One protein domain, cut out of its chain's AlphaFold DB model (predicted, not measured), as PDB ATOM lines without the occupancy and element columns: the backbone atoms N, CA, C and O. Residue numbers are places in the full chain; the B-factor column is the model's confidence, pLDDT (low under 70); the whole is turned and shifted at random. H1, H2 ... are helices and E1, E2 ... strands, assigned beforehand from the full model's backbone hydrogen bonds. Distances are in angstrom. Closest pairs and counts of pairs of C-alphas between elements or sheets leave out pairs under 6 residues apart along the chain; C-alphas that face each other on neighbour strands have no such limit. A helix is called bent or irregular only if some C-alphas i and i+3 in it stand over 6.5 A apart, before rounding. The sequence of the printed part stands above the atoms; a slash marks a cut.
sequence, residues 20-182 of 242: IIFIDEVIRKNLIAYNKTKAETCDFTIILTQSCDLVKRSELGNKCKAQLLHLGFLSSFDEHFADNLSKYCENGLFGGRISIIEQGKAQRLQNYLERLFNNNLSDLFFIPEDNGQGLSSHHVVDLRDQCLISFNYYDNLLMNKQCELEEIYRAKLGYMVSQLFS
ATOM      1  N   ILE A  20      53.853 115.658  48.340       97.50
ATOM      2  CA  ILE A  20      54.488 116.953  48.117       97.50
ATOM      3  C   ILE A  20      53.423 118.026  48.271       97.50
ATOM      4  O   ILE A  20      52.421 118.021  47.559       97.50
ATOM      5  N   ILE A  21      53.641 118.941  49.207       97.50
ATOM      6  CA  ILE A  21      52.687 119.967  49.614       97.50
ATOM      7  C   ILE A  21      53.217 121.336  49.205       97.50
ATOM      8  O   ILE A  21      54.337 121.699  49.572       97.50
ATOM      9  N   PHE A  22      52.402 122.104  48.489       96.75
ATOM     10  CA  PHE A  22      52.676 123.512  48.226       96.75
ATOM     11  C   PHE A  22      52.542 124.336  49.514       96.75
ATOM     12  O   PHE A  22      51.604 124.169  50.293       96.75
ATOM     13  N   ILE A  23      53.494 125.230  49.760       96.38
ATOM     14  CA  ILE A  23      53.537 126.060  50.962       96.38
ATOM     15  C   ILE A  23      52.750 127.352  50.706       96.38
ATOM     16  O   ILE A  23      53.314 128.392  50.346       96.38
ATOM     17  N   ASP A  24      51.437 127.293  50.934       95.62
ATOM     18  CA  ASP A  24      50.581 128.483  50.967       95.62
ATOM     19  C   ASP A  24      50.869 129.378  52.188       95.62
ATOM     20  O   ASP A  24      51.676 129.051  53.059       95.62
ATOM     21  N   GLU A  25      50.206 130.532  52.282       95.00
ATOM     22  CA  GLU A  25      50.415 131.479  53.385       95.00
ATOM     23  C   GLU A  25      50.113 130.883  54.771       95.00
ATOM     24  O   GLU A  25      50.797 131.201  55.753       95.00
ATOM     25  N   VAL A  26      49.104 130.010  54.867       94.38
ATOM     26  CA  VAL A  26      48.681 129.396  56.133       94.38
ATOM     27  C   VAL A  26      49.747 128.423  56.618       94.38
ATOM     28  O   VAL A  26      50.161 128.486  57.780       94.38
ATOM     29  N   ILE A  27      50.228 127.551  55.736       95.12
ATOM     30  CA  ILE A  27      51.305 126.607  56.022       95.12
ATOM     31  C   ILE A  27      52.582 127.396  56.328       95.12
ATOM     32  O   ILE A  27      53.190 127.193  57.381       95.12
ATOM     33  N   ARG A  28      52.939 128.376  55.487       95.31
ATOM     34  CA  ARG A  28      54.154 129.193  55.633       95.31
ATOM     35  C   ARG A  28      54.258 129.842  57.004       95.31
ATOM     36  O   ARG A  28      55.291 129.735  57.662       95.31
ATOM     37  N   LYS A  29      53.171 130.455  57.479       93.44
ATOM     38  CA  LYS A  29      53.123 131.104  58.796       93.44
ATOM     39  C   LYS A  29      53.467 130.145  59.940       93.44
ATOM     40  O   LYS A  29      54.106 130.562  60.905       93.44
ATOM     41  N   ASN A  30      53.066 128.880  59.835       91.00
ATOM     42  CA  ASN A  30      53.385 127.862  60.836       91.00
ATOM     43  C   ASN A  30      54.834 127.380  60.732       91.00
ATOM     44  O   ASN A  30      55.471 127.121  61.750       91.00
ATOM     45  N   LEU A  31      55.370 127.296  59.514       92.31
ATOM     46  CA  LEU A  31      56.730 126.819  59.271       92.31
ATOM     47  C   LEU A  31      57.812 127.854  59.613       92.31
ATOM     48  O   LEU A  31      58.906 127.470  60.030       92.31
ATOM     49  N   ILE A  32      57.503 129.154  59.527       89.62
ATOM     50  CA  ILE A  32      58.434 130.245  59.874       89.62
ATOM     51  C   ILE A  32      58.968 130.121  61.307       89.62
ATOM     52  O   ILE A  32      60.128 130.451  61.555       89.62
ATOM     53  N   ALA A  33      58.154 129.624  62.245       85.19
ATOM     54  CA  ALA A  33      58.567 129.437  63.636       85.19
ATOM     55  C   ALA A  33      59.693 128.397  63.801       85.19
ATOM     56  O   ALA A  33      60.424 128.449  64.788       85.19
ATOM     57  N   TYR A  34      59.841 127.477  62.844       85.06
ATOM     58  CA  TYR A  34      60.860 126.428  62.860       85.06
ATOM     59  C   TYR A  34      62.105 126.827  62.077       85.06
ATOM     60  O   TYR A  34      63.217 126.740  62.588       85.06
ATOM     61  N   ASN A  35      61.920 127.263  60.830       87.00
ATOM     62  CA  ASN A  35      63.020 127.646  59.956       87.00
ATOM     63  C   ASN A  35      62.559 128.759  59.016       87.00
ATOM     64  O   ASN A  35      62.089 128.499  57.910       87.00
ATOM     65  N   LYS A  36      62.682 130.006  59.483       91.25
ATOM     66  CA  LYS A  36      62.252 131.198  58.744       91.25
ATOM     67  C   LYS A  36      62.831 131.241  57.331       91.25
ATOM     68  O   LYS A  36      62.069 131.401  56.389       91.25
ATOM     69  N   THR A  37      64.143 131.053  57.189       92.12
ATOM     70  CA  THR A  37      64.816 131.140  55.889       92.12
ATOM     71  C   THR A  37      64.221 130.145  54.901       92.12
ATOM     72  O   THR A  37      63.761 130.554  53.843       92.12
ATOM     73  N   LYS A  38      64.139 128.857  55.264       92.12
ATOM     74  CA  LYS A  38      63.573 127.843  54.362       92.12
ATOM     75  C   LYS A  38      62.085 128.040  54.109       92.12
ATOM     76  O   LYS A  38      61.633 127.880  52.983       92.12
ATOM     77  N   ALA A  39      61.328 128.423  55.132       91.94
ATOM     78  CA  ALA A  39      59.917 128.738  54.972       91.94
ATOM     79  C   ALA A  39      59.684 129.960  54.072       91.94
ATOM     80  O   ALA A  39      58.595 130.092  53.537       91.94
ATOM     81  N   GLU A  40      60.657 130.854  53.890       92.44
ATOM     82  CA  GLU A  40      60.558 132.000  52.977       92.44
ATOM     83  C   GLU A  40      61.060 131.676  51.562       92.44
ATOM     84  O   GLU A  40      60.545 132.249  50.609       92.44
ATOM     85  N   THR A  41      62.019 130.757  51.411       92.62
ATOM     86  CA  THR A  41      62.648 130.450  50.113       92.62
ATOM     87  C   THR A  41      62.079 129.224  49.406       92.62
ATOM     88  O   THR A  41      62.185 129.130  48.189       92.62
ATOM     89  N   CYS A  42      61.528 128.259  50.141       94.75
ATOM     90  CA  CYS A  42      60.961 127.048  49.556       94.75
ATOM     91  C   CYS A  42      59.486 127.252  49.197       94.75
ATOM     92  O   CYS A  42      58.722 127.874  49.944       94.75
ATOM     93  N   ASP A  43      59.084 126.638  48.087       95.38
ATOM     94  CA  ASP A  43      57.689 126.588  47.639       95.38
ATOM     95  C   ASP A  43      56.995 125.287  48.029       95.38
ATOM     96  O   ASP A  43      55.771 125.244  48.126       95.38
ATOM     97  N   PHE A  44      57.769 124.233  48.297       97.25
ATOM     98  CA  PHE A  44      57.238 122.906  48.567       97.25
ATOM     99  C   PHE A  44      57.847 122.276  49.818       97.25
ATOM    100  O   PHE A  44      59.004 122.503  50.186       97.25
ATOM    101  N   THR A  45      57.054 121.420  50.452       97.62
ATOM    102  CA  THR A  45      57.501 120.468  51.471       97.62
ATOM    103  C   THR A  45      57.091 119.058  51.083       97.62
ATOM    104  O   THR A  45      56.218 118.872  50.243       97.62
ATOM    105  N   ILE A  46      57.712 118.058  51.697       98.06
ATOM    106  CA  ILE A  46      57.335 116.652  51.568       98.06
ATOM    107  C   ILE A  46      56.929 116.083  52.928       98.06
ATOM    108  O   ILE A  46      57.591 116.344  53.937       98.06
ATOM    109  N   ILE A  47      55.857 115.293  52.969       97.81
ATOM    110  CA  ILE A  47      55.424 114.596  54.182       97.81
ATOM    111  C   ILE A  47      56.414 113.469  54.511       97.81
ATOM    112  O   ILE A  47      56.588 112.525  53.741       97.81
ATOM    113  N   LEU A  48      57.024 113.519  55.695       97.06
ATOM    114  CA  LEU A  48      57.940 112.484  56.193       97.06
ATOM    115  C   LEU A  48      57.278 111.532  57.197       97.06
ATOM    116  O   LEU A  48      57.822 110.468  57.490       97.06
ATOM    117  N   THR A  49      56.106 111.898  57.716       95.56
ATOM    118  CA  THR A  49      55.314 111.061  58.635       95.56
ATOM    119  C   THR A  49      54.866 109.781  57.941       95.56
ATOM    120  O   THR A  49      54.475 109.820  56.778       95.56
ATOM    121  N   GLN A  50      54.897 108.649  58.644       91.69
ATOM    122  CA  GLN A  50      54.492 107.361  58.082       91.69
ATOM    123  C   GLN A  50      53.007 107.352  57.694       91.69
ATOM    124  O   GLN A  50      52.149 107.767  58.473       91.69
ATOM    125  N   SER A  51      52.691 106.790  56.524       90.94
ATOM    126  CA  SER A  51      51.320 106.718  55.998       90.94
ATOM    127  C   SER A  51      50.322 106.079  56.968       90.94
ATOM    128  O   SER A  51      49.207 106.567  57.115       90.94
ATOM    129  N   CYS A  52      50.712 105.019  57.682       88.44
ATOM    130  CA  CYS A  52      49.827 104.313  58.616       88.44
ATOM    131  C   CYS A  52      49.355 105.176  59.802       88.44
ATOM    132  O   CYS A  52      48.305 104.879  60.386       88.44
ATOM    133  N   ASP A  53      50.107 106.232  60.126       89.38
ATOM    134  CA  ASP A  53      49.764 107.215  61.150       89.38
ATOM    135  C   ASP A  53      48.965 108.404  60.588       89.38
ATOM    136  O   ASP A  53      48.374 109.144  61.376       89.38
ATOM    137  N   LEU A  54      48.907 108.573  59.257       90.94
ATOM    138  CA  LEU A  54      48.227 109.674  58.554       90.94
ATOM    139  C   LEU A  54      46.815 109.334  58.063       90.94
ATOM    140  O   LEU A  54      46.009 110.246  57.874       90.94
ATOM    141  N   VAL A  55      46.492 108.052  57.879       86.88
ATOM    142  CA  VAL A  55      45.147 107.627  57.458       86.88
ATOM    143  C   VAL A  55      44.116 107.981  58.535       86.88
ATOM    144  O   VAL A  55      44.291 107.651  59.714       86.88
ATOM    145  N   LYS A  56      43.022 108.641  58.132       83.94
ATOM    146  CA  LYS A  56      41.884 108.955  59.009       83.94
ATOM    147  C   LYS A  56      41.110 107.675  59.333       83.94
ATOM    148  O   LYS A  56      40.778 106.908  58.434       83.94
ATOM    149  N   ARG A  57      40.799 107.438  60.611       81.88
ATOM    150  CA  ARG A  57      40.051 106.242  61.040       81.88
ATOM    151  C   ARG A  57      38.760 106.609  61.753       81.88
ATOM    152  O   ARG A  57      38.752 107.481  62.622       81.88
ATOM    153  N   SER A  58      37.682 105.897  61.432       82.19
ATOM    154  CA  SER A  58      36.364 106.085  62.054       82.19
ATOM    155  C   SER A  58      36.403 105.849  63.567       82.19
ATOM    156  O   SER A  58      35.830 106.627  64.326       82.19
ATOM    157  N   GLU A  59      37.170 104.852  64.016       84.06
ATOM    158  CA  GLU A  59      37.412 104.535  65.433       84.06
ATOM    159  C   GLU A  59      38.106 105.668  66.214       84.06
ATOM    160  O   GLU A  59      37.962 105.760  67.431       84.06
ATOM    161  N   LEU A  60      38.806 106.571  65.518       74.94
ATOM    162  CA  LEU A  60      39.439 107.768  66.082       74.94
ATOM    163  C   LEU A  60      38.604 109.040  65.842       74.94
ATOM    164  O   LEU A  60      39.109 110.153  65.987       74.94
ATOM    165  N   GLY A  61      37.336 108.897  65.443       79.75
ATOM    166  CA  GLY A  61      36.464 110.021  65.105       79.75
ATOM    167  C   GLY A  61      36.907 110.758  63.838       79.75
ATOM    168  O   GLY A  61      36.904 111.986  63.822       79.75
ATOM    169  N   ASN A  62      37.329 110.017  62.804       81.31
ATOM    170  CA  ASN A  62      37.890 110.532  61.545       81.31
ATOM    171  C   ASN A  62      39.172 111.366  61.715       81.31
ATOM    172  O   ASN A  62      39.485 112.227  60.893       81.31
ATOM    173  N   LYS A  63      39.943 111.082  62.768       82.56
ATOM    174  CA  LYS A  63      41.293 111.623  62.970       82.56
ATOM    175  C   LYS A  63      42.346 110.606  62.549       82.56
ATOM    176  O   LYS A  63      42.070 109.404  62.503       82.56
ATOM    177  N   CYS A  64      43.549 111.086  62.248       85.38
ATOM    178  CA  CYS A  64      44.713 110.217  62.131       85.38
ATOM    179  C   CYS A  64      45.394 110.048  63.501       85.38
ATOM    180  O   CYS A  64      45.025 110.699  64.484       85.38
ATOM    181  N   LYS A  65      46.359 109.129  63.593       86.50
ATOM    182  CA  LYS A  65      47.063 108.826  64.848       86.50
ATOM    183  C   LYS A  65      48.153 109.855  65.157       86.50
ATOM    184  O   LYS A  65      48.424 110.122  66.330       86.50
ATOM    185  N   ALA A  66      48.778 110.425  64.129       88.06
ATOM    186  CA  ALA A  66      49.809 111.441  64.291       88.06
ATOM    187  C   ALA A  66      49.220 112.749  64.844       88.06
ATOM    188  O   ALA A  66      48.346 113.357  64.236       88.06
ATOM    189  N   GLN A  67      49.732 113.221  65.983       89.88
ATOM    190  CA  GLN A  67      49.389 114.550  66.517       89.88
ATOM    191  C   GLN A  67      50.240 115.666  65.897       89.88
ATOM    192  O   GLN A  67      49.802 116.816  65.802       89.88
ATOM    193  N   LEU A  68      51.457 115.311  65.484       91.88
ATOM    194  CA  LEU A  68      52.421 116.165  64.806       91.88
ATOM    195  C   LEU A  68      52.859 115.464  63.526       91.88
ATOM    196  O   LEU A  68      53.165 114.273  63.541       91.88
ATOM    197  N   LEU A  69      52.872 116.212  62.432       94.75
ATOM    198  CA  LEU A  69      53.294 115.749  61.125       94.75
ATOM    199  C   LEU A  69      54.696 116.291  60.854       94.75
ATOM    200  O   LEU A  69      54.922 117.499  60.892       94.75
ATOM    201  N   HIS A  70      55.627 115.385  60.581       95.31
ATOM    202  CA  HIS A  70      56.968 115.685  60.103       95.31
ATOM    203  C   HIS A  70      56.938 116.060  58.626       95.31
ATOM    204  O   HIS A  70      56.395 115.311  57.804       95.31
ATOM    205  N   LEU A  71      57.571 117.185  58.309       97.25
ATOM    206  CA  LEU A  71      57.740 117.727  56.968       97.25
ATOM    207  C   LEU A  71      59.222 117.979  56.688       97.25
ATOM    208  O   LEU A  71      59.956 118.420  57.574       97.25
ATOM    209  N   GLY A  72      59.652 117.745  55.454       97.00
ATOM    210  CA  GLY A  72      60.955 118.179  54.952       97.00
ATOM    211  C   GLY A  72      60.785 119.281  53.914       97.00
ATOM    212  O   GLY A  72      59.898 119.194  53.070       97.00
ATOM    213  N   PHE A  73      61.618 120.319  53.962       97.44
ATOM    214  CA  PHE A  73      61.617 121.352  52.924       97.44
ATOM    215  C   PHE A  73      62.254 120.824  51.640       97.44
ATOM    216  O   PHE A  73      63.321 120.208  51.689       97.44
ATOM    217  N   LEU A  74      61.622 121.106  50.501       96.75
ATOM    218  CA  LEU A  74      62.187 120.821  49.190       96.75
ATOM    219  C   LEU A  74      62.968 122.040  48.708       96.75
ATOM    220  O   LEU A  74      62.403 123.097  48.431       96.75
ATOM    221  N   SER A  75      64.285 121.886  48.644       95.12
ATOM    222  CA  SER A  75      65.206 122.885  48.112       95.12
ATOM    223  C   SER A  75      65.487 122.613  46.638       95.12
ATOM    224  O   SER A  75      65.411 121.466  46.188       95.12
ATOM    225  N   SER A  76      65.838 123.663  45.895       94.44
ATOM    226  CA  SER A  76      66.251 123.533  44.498       94.44
ATOM    227  C   SER A  76      67.486 122.638  44.388       94.44
ATOM    228  O   SER A  76      68.478 122.823  45.103       94.44
ATOM    229  N   PHE A  77      67.445 121.667  43.477       95.75
ATOM    230  CA  PHE A  77      68.620 120.857  43.180       95.75
ATOM    231  C   PHE A  77      69.748 121.697  42.575       95.75
ATOM    232  O   PHE A  77      70.905 121.408  42.857       95.75
ATOM    233  N   ASP A  78      69.446 122.737  41.795       93.25
ATOM    234  CA  ASP A  78      70.472 123.555  41.134       93.25
ATOM    235  C   ASP A  78      71.354 124.289  42.147       93.25
ATOM    236  O   ASP A  78      72.574 124.337  41.991       93.25
ATOM    237  N   GLU A  79      70.753 124.797  43.223       89.94
ATOM    238  CA  GLU A  79      71.480 125.414  44.337       89.94
ATOM    239  C   GLU A  79      72.364 124.379  45.040       89.94
ATOM    240  O   GLU A  79      73.568 124.580  45.205       89.94
ATOM    241  N   HIS A  80      71.793 123.213  45.365       91.25
ATOM    242  CA  HIS A  80      72.534 122.105  45.973       91.25
ATOM    243  C   HIS A  80      73.676 121.607  45.076       91.25
ATOM    244  O   HIS A  80      74.749 121.233  45.559       91.25
ATOM    245  N   PHE A  81      73.465 121.588  43.763       93.25
ATOM    246  CA  PHE A  81      74.461 121.195  42.780       93.25
ATOM    247  C   PHE A  81      75.573 122.233  42.679       93.25
ATOM    248  O   PHE A  81      76.737 121.844  42.740       93.25
ATOM    249  N   ALA A  82      75.250 123.524  42.591       90.50
ATOM    250  CA  ALA A  82      76.233 124.603  42.551       90.50
ATOM    251  C   ALA A  82      77.124 124.602  43.808       90.50
ATOM    252  O   ALA A  82      78.355 124.650  43.702       90.50
ATOM    253  N   ASP A  83      76.517 124.445  44.987       89.00
ATOM    254  CA  ASP A  83      77.224 124.363  46.266       89.00
ATOM    255  C   ASP A  83      78.118 123.129  46.368       89.00
ATOM    256  O   ASP A  83      79.206 123.187  46.943       89.00
ATOM    257  N   ASN A  84      77.691 121.986  45.829       88.69
ATOM    258  CA  ASN A  84      78.551 120.808  45.799       88.69
ATOM    259  C   ASN A  84      79.649 120.929  44.750       88.69
ATOM    260  O   ASN A  84      80.794 120.631  45.071       88.69
ATOM    261  N   LEU A  85      79.340 121.398  43.542       90.62
ATOM    262  CA  LEU A  85      80.291 121.579  42.448       90.62
ATOM    263  C   LEU A  85      81.455 122.480  42.875       90.62
ATOM    264  O   LEU A  85      82.612 122.119  42.656       90.62
ATOM    265  N   SER A  86      81.166 123.591  43.560       89.38
ATOM    266  CA  SER A  86      82.178 124.546  44.029       89.38
ATOM    267  C   SER A  86      83.233 123.916  44.952       89.38
ATOM    268  O   SER A  86      84.391 124.323  44.920       89.38
ATOM    269  N   LYS A  87      82.885 122.859  45.705       90.00
ATOM    270  CA  LYS A  87      83.823 122.102  46.561       90.00
ATOM    271  C   LYS A  87      84.832 121.274  45.762       90.00
ATOM    272  O   LYS A  87      85.891 120.928  46.285       90.00
ATOM    273  N   TYR A  88      84.496 120.908  44.526       89.81
ATOM    274  CA  TYR A  88      85.360 120.113  43.648       89.81
ATOM    275  C   TYR A  88      86.142 120.974  42.655       89.81
ATOM    276  O   TYR A  88      87.151 120.507  42.120       89.81
ATOM    277  N   CYS A  89      85.698 122.202  42.406       91.56
ATOM    278  CA  CYS A  89      86.336 123.099  41.457       91.56
ATOM    279  C   CYS A  89      87.643 123.703  41.982       91.56
ATOM    280  O   CYS A  89      87.850 123.886  43.181       91.56
ATOM    281  N   GLU A  90      88.531 124.031  41.049       89.06
ATOM    282  CA  GLU A  90      89.738 124.801  41.324       89.06
ATOM    283  C   GLU A  90      89.398 126.289  41.463       89.06
ATOM    284  O   GLU A  90      88.742 126.885  40.604       89.06
ATOM    285  N   ASN A  91      89.867 126.902  42.549       85.88
ATOM    286  CA  ASN A  91      89.567 128.296  42.865       85.88
ATOM    287  C   ASN A  91      90.510 129.264  42.137       85.88
ATOM    288  O   ASN A  91      91.703 129.007  41.989       85.88
ATOM    289  N   GLY A  92      89.984 130.427  41.737       78.12
ATOM    290  CA  GLY A  92      90.788 131.546  41.224       78.12
ATOM    291  C   GLY A  92      91.203 131.452  39.751       78.12
ATOM    292  O   GLY A  92      91.919 132.328  39.267       78.12
ATOM    293  N   LEU A  93      90.738 130.441  39.014       75.56
ATOM    294  CA  LEU A  93      91.019 130.298  37.584       75.56
ATOM    295  C   LEU A  93      89.995 131.065  36.734       75.56
ATOM    296  O   LEU A  93      88.821 131.177  37.086       75.56
ATOM    297  N   PHE A  94      90.463 131.650  35.625       79.50
ATOM    298  CA  PHE A  94      89.657 132.419  34.659       79.50
ATOM    299  C   PHE A  94      88.718 133.479  35.269       79.50
ATOM    300  O   PHE A  94      87.648 133.763  34.726       79.50
ATOM    301  N   GLY A  95      89.093 134.061  36.414       75.50
ATOM    302  CA  GLY A  95      88.268 135.049  37.114       75.50
ATOM    303  C   GLY A  95      86.881 134.530  37.515       75.50
ATOM    304  O   GLY A  95      85.943 135.319  37.562       75.50
ATOM    305  N   GLY A  96      86.729 133.216  37.732       74.69
ATOM    306  CA  GLY A  96      85.472 132.590  38.159       74.69
ATOM    307  C   GLY A  96      84.421 132.409  37.060       74.69
ATOM    308  O   GLY A  96      83.308 131.988  37.349       74.69
ATOM    309  N   ARG A  97      84.748 132.705  35.794       78.19
ATOM    310  CA  ARG A  97      83.803 132.560  34.670       78.19
ATOM    311  C   ARG A  97      83.615 131.118  34.210       78.19
ATOM    312  O   ARG A  97      82.621 130.813  33.562       78.19
ATOM    313  N   ILE A  98      84.598 130.262  34.480       83.19
ATOM    314  CA  ILE A  98      84.596 128.855  34.088       83.19
ATOM    315  C   ILE A  98      85.027 128.035  35.295       83.19
ATOM    316  O   ILE A  98      86.110 128.246  35.842       83.19
ATOM    317  N   SER A  99      84.188 127.077  35.666       86.56
ATOM    318  CA  SER A  99      84.506 126.066  36.665       86.56
ATOM    319  C   SER A  99      85.441 125.022  36.060       86.56
ATOM    320  O   SER A  99      85.066 124.320  35.122       86.56
ATOM    321  N   ILE A 100      86.658 124.911  36.593       90.44
ATOM    322  CA  ILE A 100      87.592 123.840  36.229       90.44
ATOM    323  C   ILE A 100      87.555 122.783  37.317       90.44
ATOM    324  O   ILE A 100      87.652 123.102  38.499       90.44
ATOM    325  N   ILE A 101      87.448 121.526  36.909       93.25
ATOM    326  CA  ILE A 101      87.471 120.375  37.802       93.25
ATOM    327  C   ILE A 101      88.543 119.392  37.333       93.25
ATOM    328  O   ILE A 101      88.666 119.101  36.143       93.25
ATOM    329  N   GLU A 102      89.343 118.900  38.274       93.31
ATOM    330  CA  GLU A 102      90.296 117.816  38.028       93.31
ATOM    331  C   GLU A 102      89.539 116.503  37.750       93.31
ATOM    332  O   GLU A 102      88.472 116.261  38.314       93.31
ATOM    333  N   GLN A 103      90.062 115.647  36.871       91.44
ATOM    334  CA  GLN A 103      89.346 114.468  36.373       91.44
ATOM    335  C   GLN A 103      88.918 113.495  37.489       91.44
ATOM    336  O   GLN A 103      87.779 113.024  37.502       91.44
ATOM    337  N   GLY A 104      89.790 113.219  38.460       92.50
ATOM    338  CA  GLY A 104      89.476 112.403  39.630       92.50
ATOM    339  C   GLY A 104      88.396 113.024  40.520       92.50
ATOM    340  O   GLY A 104      87.497 112.317  40.986       92.50
ATOM    341  N   LYS A 105      88.425 114.345  40.729       93.06
ATOM    342  CA  LYS A 105      87.355 115.087  41.421       93.06
ATOM    343  C   LYS A 105      86.027 115.029  40.660       93.06
ATOM    344  O   LYS A 105      84.990 114.836  41.294       93.06
ATOM    345  N   ALA A 106      86.053 115.116  39.330       93.75
ATOM    346  CA  ALA A 106      84.863 114.982  38.491       93.75
ATOM    347  C   ALA A 106      84.229 113.596  38.629       93.75
ATOM    348  O   ALA A 106      83.022 113.498  38.841       93.75
ATOM    349  N   GLN A 107      85.039 112.532  38.628       94.19
ATOM    350  CA  GLN A 107      84.541 111.174  38.854       94.19
ATOM    351  C   GLN A 107      83.885 111.025  40.236       94.19
ATOM    352  O   GLN A 107      82.853 110.371  40.373       94.19
ATOM    353  N   ARG A 108      84.452 111.648  41.279       94.25
ATOM    354  CA  ARG A 108      83.854 111.636  42.626       94.25
ATOM    355  C   ARG A 108      82.512 112.364  42.665       94.25
ATOM    356  O   ARG A 108      81.583 111.849  43.283       94.25
ATOM    357  N   LEU A 109      82.413 113.524  42.016       94.38
ATOM    358  CA  LEU A 109      81.158 114.265  41.898       94.38
ATOM    359  C   LEU A 109      80.112 113.447  41.130       94.38
ATOM    360  O   LEU A 109      78.983 113.328  41.589       94.38
ATOM    361  N   GLN A 110      80.499 112.811  40.023       94.94
ATOM    362  CA  GLN A 110      79.614 111.934  39.257       94.94
ATOM    363  C   GLN A 110      79.084 110.775  40.111       94.94
ATOM    364  O   GLN A 110      77.875 110.575  40.172       94.94
ATOM    365  N   ASN A 111      79.957 110.065  40.832       95.12
ATOM    366  CA  ASN A 111      79.543 108.967  41.713       95.12
ATOM    367  C   ASN A 111      78.606 109.453  42.835       95.12
ATOM    368  O   ASN A 111      77.698 108.734  43.252       95.12
ATOM    369  N   TYR A 112      78.826 110.665  43.356       95.12
ATOM    370  CA  TYR A 112      77.930 111.282  44.333       95.12
ATOM    371  C   TYR A 112      76.547 111.566  43.732       95.12
ATOM    372  O   TYR A 112      75.543 111.171  44.322       95.12
ATOM    373  N   LEU A 113      76.493 112.193  42.553       95.19
ATOM    374  CA  LEU A 113      75.243 112.514  41.858       95.19
ATOM    375  C   LEU A 113      74.472 111.262  41.454       95.19
ATOM    376  O   LEU A 113      73.263 111.209  41.635       95.19
ATOM    377  N   GLU A 114      75.163 110.226  40.984       95.81
ATOM    378  CA  GLU A 114      74.547 108.939  40.672       95.81
ATOM    379  C   GLU A 114      73.874 108.337  41.910       95.81
ATOM    380  O   GLU A 114      72.731 107.881  41.847       95.81
ATOM    381  N   ARG A 115      74.542 108.380  43.067       96.56
ATOM    382  CA  ARG A 115      73.941 107.928  44.326       96.56
ATOM    383  C   ARG A 115      72.766 108.803  44.742       96.56
ATOM    384  O   ARG A 115      71.778 108.253  45.216       96.56
ATOM    385  N   LEU A 116      72.856 110.120  44.574       95.31
ATOM    386  CA  LEU A 116      71.780 111.054  44.905       95.31
ATOM    387  C   LEU A 116      70.540 110.820  44.034       95.31
ATOM    388  O   LEU A 116      69.462 110.607  44.573       95.31
ATOM    389  N   PHE A 117      70.693 110.786  42.710       94.94
ATOM    390  CA  PHE A 117      69.587 110.591  41.765       94.94
ATOM    391  C   PHE A 117      68.915 109.231  41.917       94.94
ATOM    392  O   PHE A 117      67.705 109.110  41.752       94.94
ATOM    393  N   ASN A 118      69.681 108.213  42.306       93.94
ATOM    394  CA  ASN A 118      69.127 106.912  42.647       93.94
ATOM    395  C   ASN A 118      68.590 106.838  44.082       93.94
ATOM    396  O   ASN A 118      68.194 105.754  44.494       93.94
ATOM    397  N   ASN A 119      68.563 107.923  44.864       95.75
ATOM    398  CA  ASN A 119      68.121 107.947  46.266       95.75
ATOM    399  C   ASN A 119      68.890 106.973  47.186       95.75
ATOM    400  O   ASN A 119      68.333 106.350  48.084       95.75
ATOM    401  N   ASN A 120      70.189 106.800  46.951       94.81
ATOM    402  CA  ASN A 120      71.083 105.904  47.698       94.81
ATOM    403  C   ASN A 120      71.991 106.654  48.701       94.81
ATOM    404  O   ASN A 120      72.982 106.099  49.191       94.81
ATOM    405  N   LEU A 121      71.694 107.925  48.985       94.00
ATOM    406  CA  LEU A 121      72.299 108.696  50.075       94.00
ATOM    407  C   LEU A 121      71.366 108.654  51.281       94.00
ATOM    408  O   LEU A 121      70.195 108.950  51.141       94.00
ATOM    409  N   SER A 122      71.857 108.294  52.465       91.00
ATOM    410  CA  SER A 122      71.005 108.051  53.644       91.00
ATOM    411  C   SER A 122      70.249 109.280  54.161       91.00
ATOM    412  O   SER A 122      69.271 109.137  54.887       91.00
ATOM    413  N   ASP A 123      70.734 110.473  53.842       94.44
ATOM    414  CA  ASP A 123      70.306 111.758  54.390       94.44
ATOM    415  C   ASP A 123      69.661 112.686  53.352       94.44
ATOM    416  O   ASP A 123      69.090 113.703  53.731       94.44
ATOM    417  N   LEU A 124      69.724 112.345  52.063       96.62
ATOM    418  CA  LEU A 124      69.210 113.176  50.976       96.62
ATOM    419  C   LEU A 124      68.280 112.369  50.080       96.62
ATOM    420  O   LEU A 124      68.627 111.266  49.654       96.62
ATOM    421  N   PHE A 125      67.133 112.956  49.751       97.44
ATOM    422  CA  PHE A 125      66.179 112.382  48.810       97.44
ATOM    423  C   PHE A 125      65.955 113.346  47.642       97.44
ATOM    424  O   PHE A 125      65.566 114.497  47.833       97.44
ATOM    425  N   PHE A 126      66.241 112.874  46.437       97.50
ATOM    426  CA  PHE A 126      66.076 113.559  45.167       97.50
ATOM    427  C   PHE A 126      64.692 113.301  44.571       97.50
ATOM    428  O   PHE A 126      64.213 112.161  44.535       97.50
ATOM    429  N   ILE A 127      64.092 114.370  44.055       95.94
ATOM    430  CA  ILE A 127      62.808 114.367  43.360       95.94
ATOM    431  C   ILE A 127      63.010 115.049  42.001       95.94
ATOM    432  O   ILE A 127      63.442 116.205  41.958       95.94
ATOM    433  N   PRO A 128      62.740 114.356  40.884       93.75
ATOM    434  CA  PRO A 128      62.897 114.932  39.562       93.75
ATOM    435  C   PRO A 128      61.825 115.998  39.306       93.75
ATOM    436  O   PRO A 128      60.806 116.054  39.990       93.75
ATOM    437  N   GLU A 129      62.068 116.834  38.300       93.06
ATOM    438  CA  GLU A 129      61.059 117.763  37.819       93.06
ATOM    439  C   GLU A 129      59.936 116.965  37.160       93.06
ATOM    440  O   GLU A 129      60.168 115.912  36.559       93.06
ATOM    441  N   ASP A 130      58.725 117.485  37.266       90.44
ATOM    442  CA  ASP A 130      57.565 116.962  36.572       90.44
ATOM    443  C   ASP A 130      56.609 118.122  36.312       90.44
ATOM    444  O   ASP A 130      55.745 118.471  37.125       90.44
ATOM    445  N   ASN A 131      56.785 118.737  35.144       84.06
ATOM    446  CA  ASN A 131      55.946 119.843  34.696       84.06
ATOM    447  C   ASN A 131      54.465 119.442  34.598       84.06
ATOM    448  O   ASN A 131      53.601 120.303  34.749       84.06
ATOM    449  N   GLY A 132      54.162 118.156  34.372       82.88
ATOM    450  CA  GLY A 132      52.790 117.651  34.329       82.88
ATOM    451  C   GLY A 132      52.101 117.699  35.691       82.88
ATOM    452  O   GLY A 132      50.894 117.911  35.748       82.88
ATOM    453  N   GLN A 133      52.875 117.578  36.772       81.62
ATOM    454  CA  GLN A 133      52.385 117.611  38.152       81.62
ATOM    455  C   GLN A 133      52.691 118.924  38.889       81.62
ATOM    456  O   GLN A 133      52.358 119.078  40.062       81.62
ATOM    457  N   GLY A 134      53.268 119.918  38.209       83.38
ATOM    458  CA  GLY A 134      53.529 121.250  38.767       83.38
ATOM    459  C   GLY A 134      54.858 121.396  39.514       83.38
ATOM    460  O   GLY A 134      55.030 122.372  40.239       83.38
ATOM    461  N   LEU A 135      55.806 120.472  39.322       90.69
ATOM    462  CA  LEU A 135      57.194 120.643  39.755       90.69
ATOM    463  C   LEU A 135      58.045 121.102  38.573       90.69
ATOM    464  O   LEU A 135      58.483 120.290  37.762       90.69
ATOM    465  N   SER A 136      58.294 122.406  38.486       90.81
ATOM    466  CA  SER A 136      59.015 123.019  37.363       90.81
ATOM    467  C   SER A 136      60.537 122.847  37.392       90.81
ATOM    468  O   SER A 136      61.224 123.386  36.530       90.81
ATOM    469  N   SER A 137      61.074 122.181  38.413       92.81
ATOM    470  CA  SER A 137      62.507 121.955  38.583       92.81
ATOM    471  C   SER A 137      62.778 120.719  39.440       92.81
ATOM    472  O   SER A 137      61.892 120.173  40.107       92.81
ATOM    473  N   HIS A 138      64.027 120.261  39.410       95.62
ATOM    474  CA  HIS A 138      64.517 119.206  40.284       95.62
ATOM    475  C   HIS A 138      64.631 119.699  41.728       95.62
ATOM    476  O   HIS A 138      65.100 120.808  41.987       95.62
ATOM    477  N   HIS A 139      64.270 118.838  42.674       96.75
ATOM    478  CA  HIS A 139      64.299 119.152  44.095       96.75
ATOM    479  C   HIS A 139      65.100 118.125  44.890       96.75
ATOM    480  O   HIS A 139      65.241 116.957  44.515       96.75
ATOM    481  N   VAL A 140      65.602 118.570  46.036       97.19
ATOM    482  CA  VAL A 140      66.226 117.730  47.053       97.19
ATOM    483  C   VAL A 140      65.638 118.071  48.414       97.19
ATOM    484  O   VAL A 140      65.431 119.239  48.737       97.19
ATOM    485  N   VAL A 141      65.407 117.051  49.234       97.19
ATOM    486  CA  VAL A 141      65.134 117.212  50.665       97.19
ATOM    487  C   VAL A 141      66.300 116.650  51.472       97.19
ATOM    488  O   VAL A 141      66.752 115.527  51.234       97.19
ATOM    489  N   ASP A 142      66.773 117.429  52.446       96.00
ATOM    490  CA  ASP A 142      67.634 116.928  53.519       96.00
ATOM    491  C   ASP A 142      66.751 116.341  54.611       96.00
ATOM    492  O   ASP A 142      66.053 117.052  55.333       96.00
ATOM    493  N   LEU A 143      66.782 115.020  54.727       95.75
ATOM    494  CA  LEU A 143      65.942 114.271  55.647       95.75
ATOM    495  C   LEU A 143      66.304 114.525  57.118       95.75
ATOM    496  O   LEU A 143      65.545 114.128  57.998       95.75
ATOM    497  N   ARG A 144      67.438 115.170  57.417       92.81
ATOM    498  CA  ARG A 144      67.806 115.577  58.784       92.81
ATOM    499  C   ARG A 144      67.167 116.901  59.185       92.81
ATOM    500  O   ARG A 144      66.993 117.141  60.377       92.81
ATOM    501  N   ASP A 145      66.839 117.749  58.214       91.50
ATOM    502  CA  ASP A 145      66.264 119.073  58.446       91.50
ATOM    503  C   ASP A 145      64.741 119.018  58.321       91.50
ATOM    504  O   ASP A 145      64.147 119.321  57.283       91.50
ATOM    505  N   GLN A 146      64.119 118.549  59.401       91.44
ATOM    506  CA  GLN A 146      62.680 118.339  59.481       91.44
ATOM    507  C   GLN A 146      62.014 119.433  60.310       91.44
ATOM    508  O   GLN A 146      62.551 119.896  61.317       91.44
ATOM    509  N   CYS A 147      60.788 119.778  59.939       93.06
ATOM    510  CA  CYS A 147      59.906 120.627  60.728       93.06
ATOM    511  C   CYS A 147      58.620 119.881  61.093       93.06
ATOM    512  O   CYS A 147      58.288 118.847  60.509       93.06
ATOM    513  N   LEU A 148      57.918 120.388  62.107       92.88
ATOM    514  CA  LEU A 148      56.710 119.772  62.644       92.88
ATOM    515  C   LEU A 148      55.521 120.698  62.436       92.88
ATOM    516  O   LEU A 148      55.582 121.883  62.752       92.88
ATOM    517  N   ILE A 149      54.403 120.152  61.979       93.38
ATOM    518  CA  ILE A 149      53.135 120.875  61.921       93.38
ATOM    519  C   ILE A 149      52.057 120.092  62.669       93.38
ATOM    520  O   ILE A 149      52.035 118.863  62.660       93.38
ATOM    521  N   SER A 150      51.174 120.794  63.375       92.44
ATOM    522  CA  SER A 150      50.088 120.146  64.116       92.44
ATOM    523  C   SER A 150      49.098 119.471  63.168       92.44
ATOM    524  O   SER A 150      48.775 120.022  62.116       92.44
ATOM    525  N   PHE A 151      48.531 118.337  63.592       90.25
ATOM    526  CA  PHE A 151      47.414 117.678  62.908       90.25
ATOM    527  C   PHE A 151      46.230 118.612  62.613       90.25
ATOM    528  O   PHE A 151      45.500 118.388  61.655       90.25
ATOM    529  N   ASN A 152      46.053 119.697  63.372       92.06
ATOM    530  CA  ASN A 152      45.006 120.684  63.094       92.06
ATOM    531  C   ASN A 152      45.113 121.318  61.693       92.06
ATOM    532  O   ASN A 152      44.131 121.874  61.215       92.06
ATOM    533  N   TYR A 153      46.274 121.225  61.037       94.06
ATOM    534  CA  TYR A 153      46.503 121.696  59.670       94.06
ATOM    535  C   TYR A 153      46.410 120.584  58.617       94.06
ATOM    536  O   TYR A 153      46.732 120.827  57.459       94.06
ATOM    537  N   TYR A 154      45.977 119.372  58.980       95.00
ATOM    538  CA  TYR A 154      45.896 118.233  58.060       95.00
ATOM    539  C   TYR A 154      45.106 118.572  56.795       95.00
ATOM    540  O   TYR A 154      45.586 118.345  55.691       95.00
ATOM    541  N   ASP A 155      43.912 119.148  56.946       94.56
ATOM    542  CA  ASP A 155      43.062 119.457  55.796       94.56
ATOM    543  C   ASP A 155      43.668 120.578  54.933       94.56
ATOM    544  O   ASP A 155      43.572 120.515  53.712       94.56
ATOM    545  N   ASN A 156      44.380 121.546  55.529       96.31
ATOM    546  CA  ASN A 156      45.138 122.550  54.772       96.31
ATOM    547  C   ASN A 156      46.262 121.914  53.947       96.31
ATOM    548  O   ASN A 156      46.450 122.286  52.791       96.31
ATOM    549  N   LEU A 157      46.999 120.959  54.521       97.12
ATOM    550  CA  LEU A 157      48.038 120.228  53.796       97.12
ATOM    551  C   LEU A 157      47.424 119.409  52.657       97.12
ATOM    552  O   LEU A 157      47.930 119.455  51.545       97.12
ATOM    553  N   LEU A 158      46.310 118.715  52.906       96.25
ATOM    554  CA  LEU A 158      45.619 117.913  51.895       96.25
ATOM    555  C   LEU A 158      45.109 118.772  50.730       96.25
ATOM    556  O   LEU A 158      45.301 118.409  49.573       96.25
ATOM    557  N   MET A 159      44.529 119.941  51.018       96.38
ATOM    558  CA  MET A 159      44.097 120.896  49.988       96.38
ATOM    559  C   MET A 159      45.265 121.441  49.155       96.38
ATOM    560  O   MET A 159      45.086 121.723  47.973       96.38
ATOM    561  N   ASN A 160      46.452 121.567  49.753       96.69
ATOM    562  CA  ASN A 160      47.672 122.033  49.090       96.69
ATOM    563  C   ASN A 160      48.562 120.892  48.569       96.69
ATOM    564  O   ASN A 160      49.688 121.136  48.126       96.69
ATOM    565  N   LYS A 161      48.097 119.638  48.617       96.12
ATOM    566  CA  LYS A 161      48.832 118.497  48.070       96.12
ATOM    567  C   LYS A 161      48.986 118.691  46.570       96.12
ATOM    568  O   LYS A 161      47.995 118.714  45.842       96.12
ATOM    569  N   GLN A 162      50.220 118.811  46.104       94.25
ATOM    570  CA  GLN A 162      50.560 119.022  44.705       94.25
ATOM    571  C   GLN A 162      50.742 117.676  43.999       94.25
ATOM    572  O   GLN A 162      49.987 117.381  43.072       94.25
ATOM    573  N   CYS A 163      51.652 116.843  44.517       94.06
ATOM    574  CA  CYS A 163      52.034 115.546  43.952       94.06
ATOM    575  C   CYS A 163      52.060 114.457  45.032       94.06
ATOM    576  O   CYS A 163      52.128 114.750  46.227       94.06
ATOM    577  N   GLU A 164      52.089 113.198  44.604       94.81
ATOM    578  CA  GLU A 164      52.299 112.032  45.464       94.81
ATOM    579  C   GLU A 164      53.440 111.179  44.893       94.81
ATOM    580  O   GLU A 164      53.570 111.040  43.674       94.81
ATOM    581  N   LEU A 165      54.300 110.640  45.764       95.50
ATOM    582  CA  LEU A 165      55.320 109.678  45.346       95.50
ATOM    583  C   LEU A 165      54.666 108.354  44.948       95.50
ATOM    584  O   LEU A 165      53.814 107.829  45.663       95.50
ATOM    585  N   GLU A 166      55.173 107.753  43.877       94.69
ATOM    586  CA  GLU A 166      54.892 106.361  43.534       94.69
ATOM    587  C   GLU A 166      55.200 105.426  44.711       94.69
ATOM    588  O   GLU A 166      56.132 105.649  45.495       94.69
ATOM    589  N   GLU A 167      54.440 104.334  44.817       92.81
ATOM    590  CA  GLU A 167      54.439 103.465  46.000       92.81
ATOM    591  C   GLU A 167      55.845 102.978  46.381       92.81
ATOM    592  O   GLU A 167      56.226 102.993  47.556       92.81
ATOM    593  N   ILE A 168      56.651 102.606  45.384       94.38
ATOM    594  CA  ILE A 168      58.015 102.117  45.601       94.38
ATOM    595  C   ILE A 168      58.959 103.207  46.128       94.38
ATOM    596  O   ILE A 168      59.826 102.927  46.961       94.38
ATOM    597  N   TYR A 169      58.775 104.461  45.708       95.19
ATOM    598  CA  TYR A 169      59.573 105.595  46.180       95.19
ATOM    599  C   TYR A 169      59.128 106.056  47.560       95.19
ATOM    600  O   TYR A 169      59.976 106.390  48.385       95.19
ATOM    601  N   ARG A 170      57.830 105.975  47.858       94.94
ATOM    602  CA  ARG A 170      57.301 106.148  49.213       94.94
ATOM    603  C   ARG A 170      57.885 105.117  50.177       94.94
ATOM    604  O   ARG A 170      58.373 105.489  51.243       94.94
ATOM    605  N   ALA A 171      57.912 103.840  49.794       94.19
ATOM    606  CA  ALA A 171      58.535 102.788  50.600       94.19
ATOM    607  C   ALA A 171      60.034 103.053  50.822       94.19
ATOM    608  O   ALA A 171      60.541 102.906  51.938       94.19
ATOM    609  N   LYS A 172      60.739 103.507  49.778       95.56
ATOM    610  CA  LYS A 172      62.152 103.888  49.863       95.56
ATOM    611  C   LYS A 172      62.386 105.074  50.800       95.56
ATOM    612  O   LYS A 172      63.277 105.003  51.644       95.56
ATOM    613  N   LEU A 173      61.569 106.122  50.703       96.38
ATOM    614  CA  LEU A 173      61.606 107.266  51.614       96.38
ATOM    615  C   LEU A 173      61.369 106.814  53.059       96.38
ATOM    616  O   LEU A 173      62.138 107.178  53.946       96.38
ATOM    617  N   GLY A 174      60.367 105.962  53.293       94.06
ATOM    618  CA  GLY A 174      60.081 105.391  54.608       94.06
ATOM    619  C   GLY A 174      61.264 104.621  55.196       94.06
ATOM    620  O   GLY A 174      61.622 104.837  56.356       94.06
ATOM    621  N   TYR A 175      61.930 103.791  54.388       93.81
ATOM    622  CA  TYR A 175      63.175 103.127  54.777       93.81
ATOM    623  C   TYR A 175      64.257 104.141  55.164       93.81
ATOM    624  O   TYR A 175      64.812 104.041  56.254       93.81
ATOM    625  N   MET A 176      64.521 105.149  54.333       94.56
ATOM    626  CA  MET A 176      65.556 106.155  54.600       94.56
ATOM    627  C   MET A 176      65.270 106.961  55.874       94.56
ATOM    628  O   MET A 176      66.148 107.095  56.723       94.56
ATOM    629  N   VAL A 177      64.027 107.412  56.070       92.88
ATOM    630  CA  VAL A 177      63.598 108.105  57.296       92.88
ATOM    631  C   VAL A 177      63.763 107.198  58.517       92.88
ATOM    632  O   VAL A 177      64.267 107.640  59.549       92.88
ATOM    633  N   SER A 178      63.409 105.913  58.407       89.44
ATOM    634  CA  SER A 178      63.605 104.960  59.503       89.44
ATOM    635  C   SER A 178      65.076 104.808  59.882       89.44
ATOM    636  O   SER A 178      65.370 104.735  61.070       89.44
ATOM    637  N   GLN A 179      66.006 104.824  58.921       89.31
ATOM    638  CA  GLN A 179      67.440 104.702  59.203       89.31
ATOM    639  C   GLN A 179      67.965 105.887  60.027       89.31
ATOM    640  O   GLN A 179      68.859 105.706  60.849       89.31
ATOM    641  N   LEU A 180      67.389 107.083  59.866       86.19
ATOM    642  CA  LEU A 180      67.791 108.266  60.634       86.19
ATOM    643  C   LEU A 180      67.404 108.175  62.116       86.19
ATOM    644  O   LEU A 180      68.142 108.659  62.976       86.19
ATOM    645  N   PHE A 181      66.264 107.546  62.419       75.94
ATOM    646  CA  PHE A 181      65.719 107.463  63.779       75.94
ATOM    647  C   PHE A 181      65.883 106.096  64.442       75.94
ATOM    648  O   PHE A 181      65.721 105.990  65.658       75.94
ATOM    649  N   SER A 182      66.245 105.060  63.685       65.38
ATOM    650  CA  SER A 182      66.543 103.723  64.202       65.38
ATOM    651  C   SER A 182      67.903 103.723  64.893       65.38
ATOM    652  O   SER A 182      68.874 103.137  64.423       65.38
TER     653      SER A 182
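AT A GLANCE: This is residues 20 to 182 of the 242 residues of an uncharacterized protein of Firmicutes bacterium ADurb.Bin080 (UniProt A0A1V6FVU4). A six-stranded sheet, curled like part of a barrel, makes the body, with H1 and H2 beside its strands, H7 packed on it and H8 crossing the opposite face from H1. H4 and H6 run out from the sheet as a long arm, coming together near their far ends, with H5 at the tip; the loop of residues 55 to 67 lies at the other end. The printed part has 163 residues with eight named helices and six named strands, along the chain E1 H1 H2 E2 H3 E3 H4 H5 H6 E4 E5 H7 E6 H8, of mixed class. The sheet's order is E4 E5 E3 E2 E1 E6, all antiparallel. The whole is only just compact, close to loose, with a radius of gyration of the C-alphas of 18.1 A and spans of 64 by 32 by 30 A.

HOW THE PARTS SIT: E1, residues 20 to 22, is antiparallel to E6, residues 161 to 163, with N 20 and O 163 2.9 A apart, and to E2, residues 44 to 47, with N 21 and O 45 2.8 A apart. E3, residues 68 to 76, is the next neighbour of E2, with N 46 and O 72 at 2.8 A. E5, residues 139 to 150, bends by 87 degrees at residue 144 and pairs with E3, N 69 and O 149 at 2.8 A. E4, residues 124 to 127, forms a hairpin with E5, N 127 and O 139 at 2.9 A. H1, residues 25 to 31, is on the sheet, at a height of 8.0 A. H1 and H2, residues 36 to 41, form a helical hairpin and only just touch, with 3 pairs of C-alphas within 8 A, the closest those of Leu 31 and Ala 39, 5.7 A; H2 only grazes the sheet. H7, residues 151 to 159, is on the sheet and touches H1, the closest C-alphas being those of Ile 27 and Asn 156, 7.5 A. H8, residues 167 to 181, is on the opposite face from H1, at a height of 9.1 A, and runs across the strands, over E5 at 74 degrees on the local plane. H4, residues 77 to 88, touches H6, residues 103 to 117, at a shallow tilt of 27 degrees, opposite ways, with residues 85 to 88 and 105 to 109 alone; the closest C-alphas are those of Tyr 88 and Lys 105, 5.8 A. Both are on the sheet. H3, residues 51 to 54, and H5, residues 93 to 96, are not on it, H3 only just, with 4 pairs of C-alphas within 10 A. Every O i to N i+4 pair is within hydrogen-bond range in H2, H6 and H8, but 2 of 3 in H1, 6 of 8 in H4 and 3 of 5 in H7; H3 and H5 are too short for such a pair.

IN THESE COORDINATES: E1 begins at C-alpha 20, (54.488, 116.953, 48.117). E3 measures 25.7 A, H4 16.8 A, H6 20.8 A, E5 24.6 A and H8 21.4 A from first to last C-alpha. H7, 13.7 A, is irregular: C-alphas 152 and 155 are 7.7 A apart. H8 ends at C-alpha 181, (65.719, 107.463, 63.779).

THE WHOLE: The C-alphas of Glu 59 and Phe 94, the two farthest apart, are 66.7 A apart. The printed part has no cut; the links H3 to E3 and E4 to E5 are long. Mean pLDDT of the printed part is 91.5, and residue 182 alone is under 70.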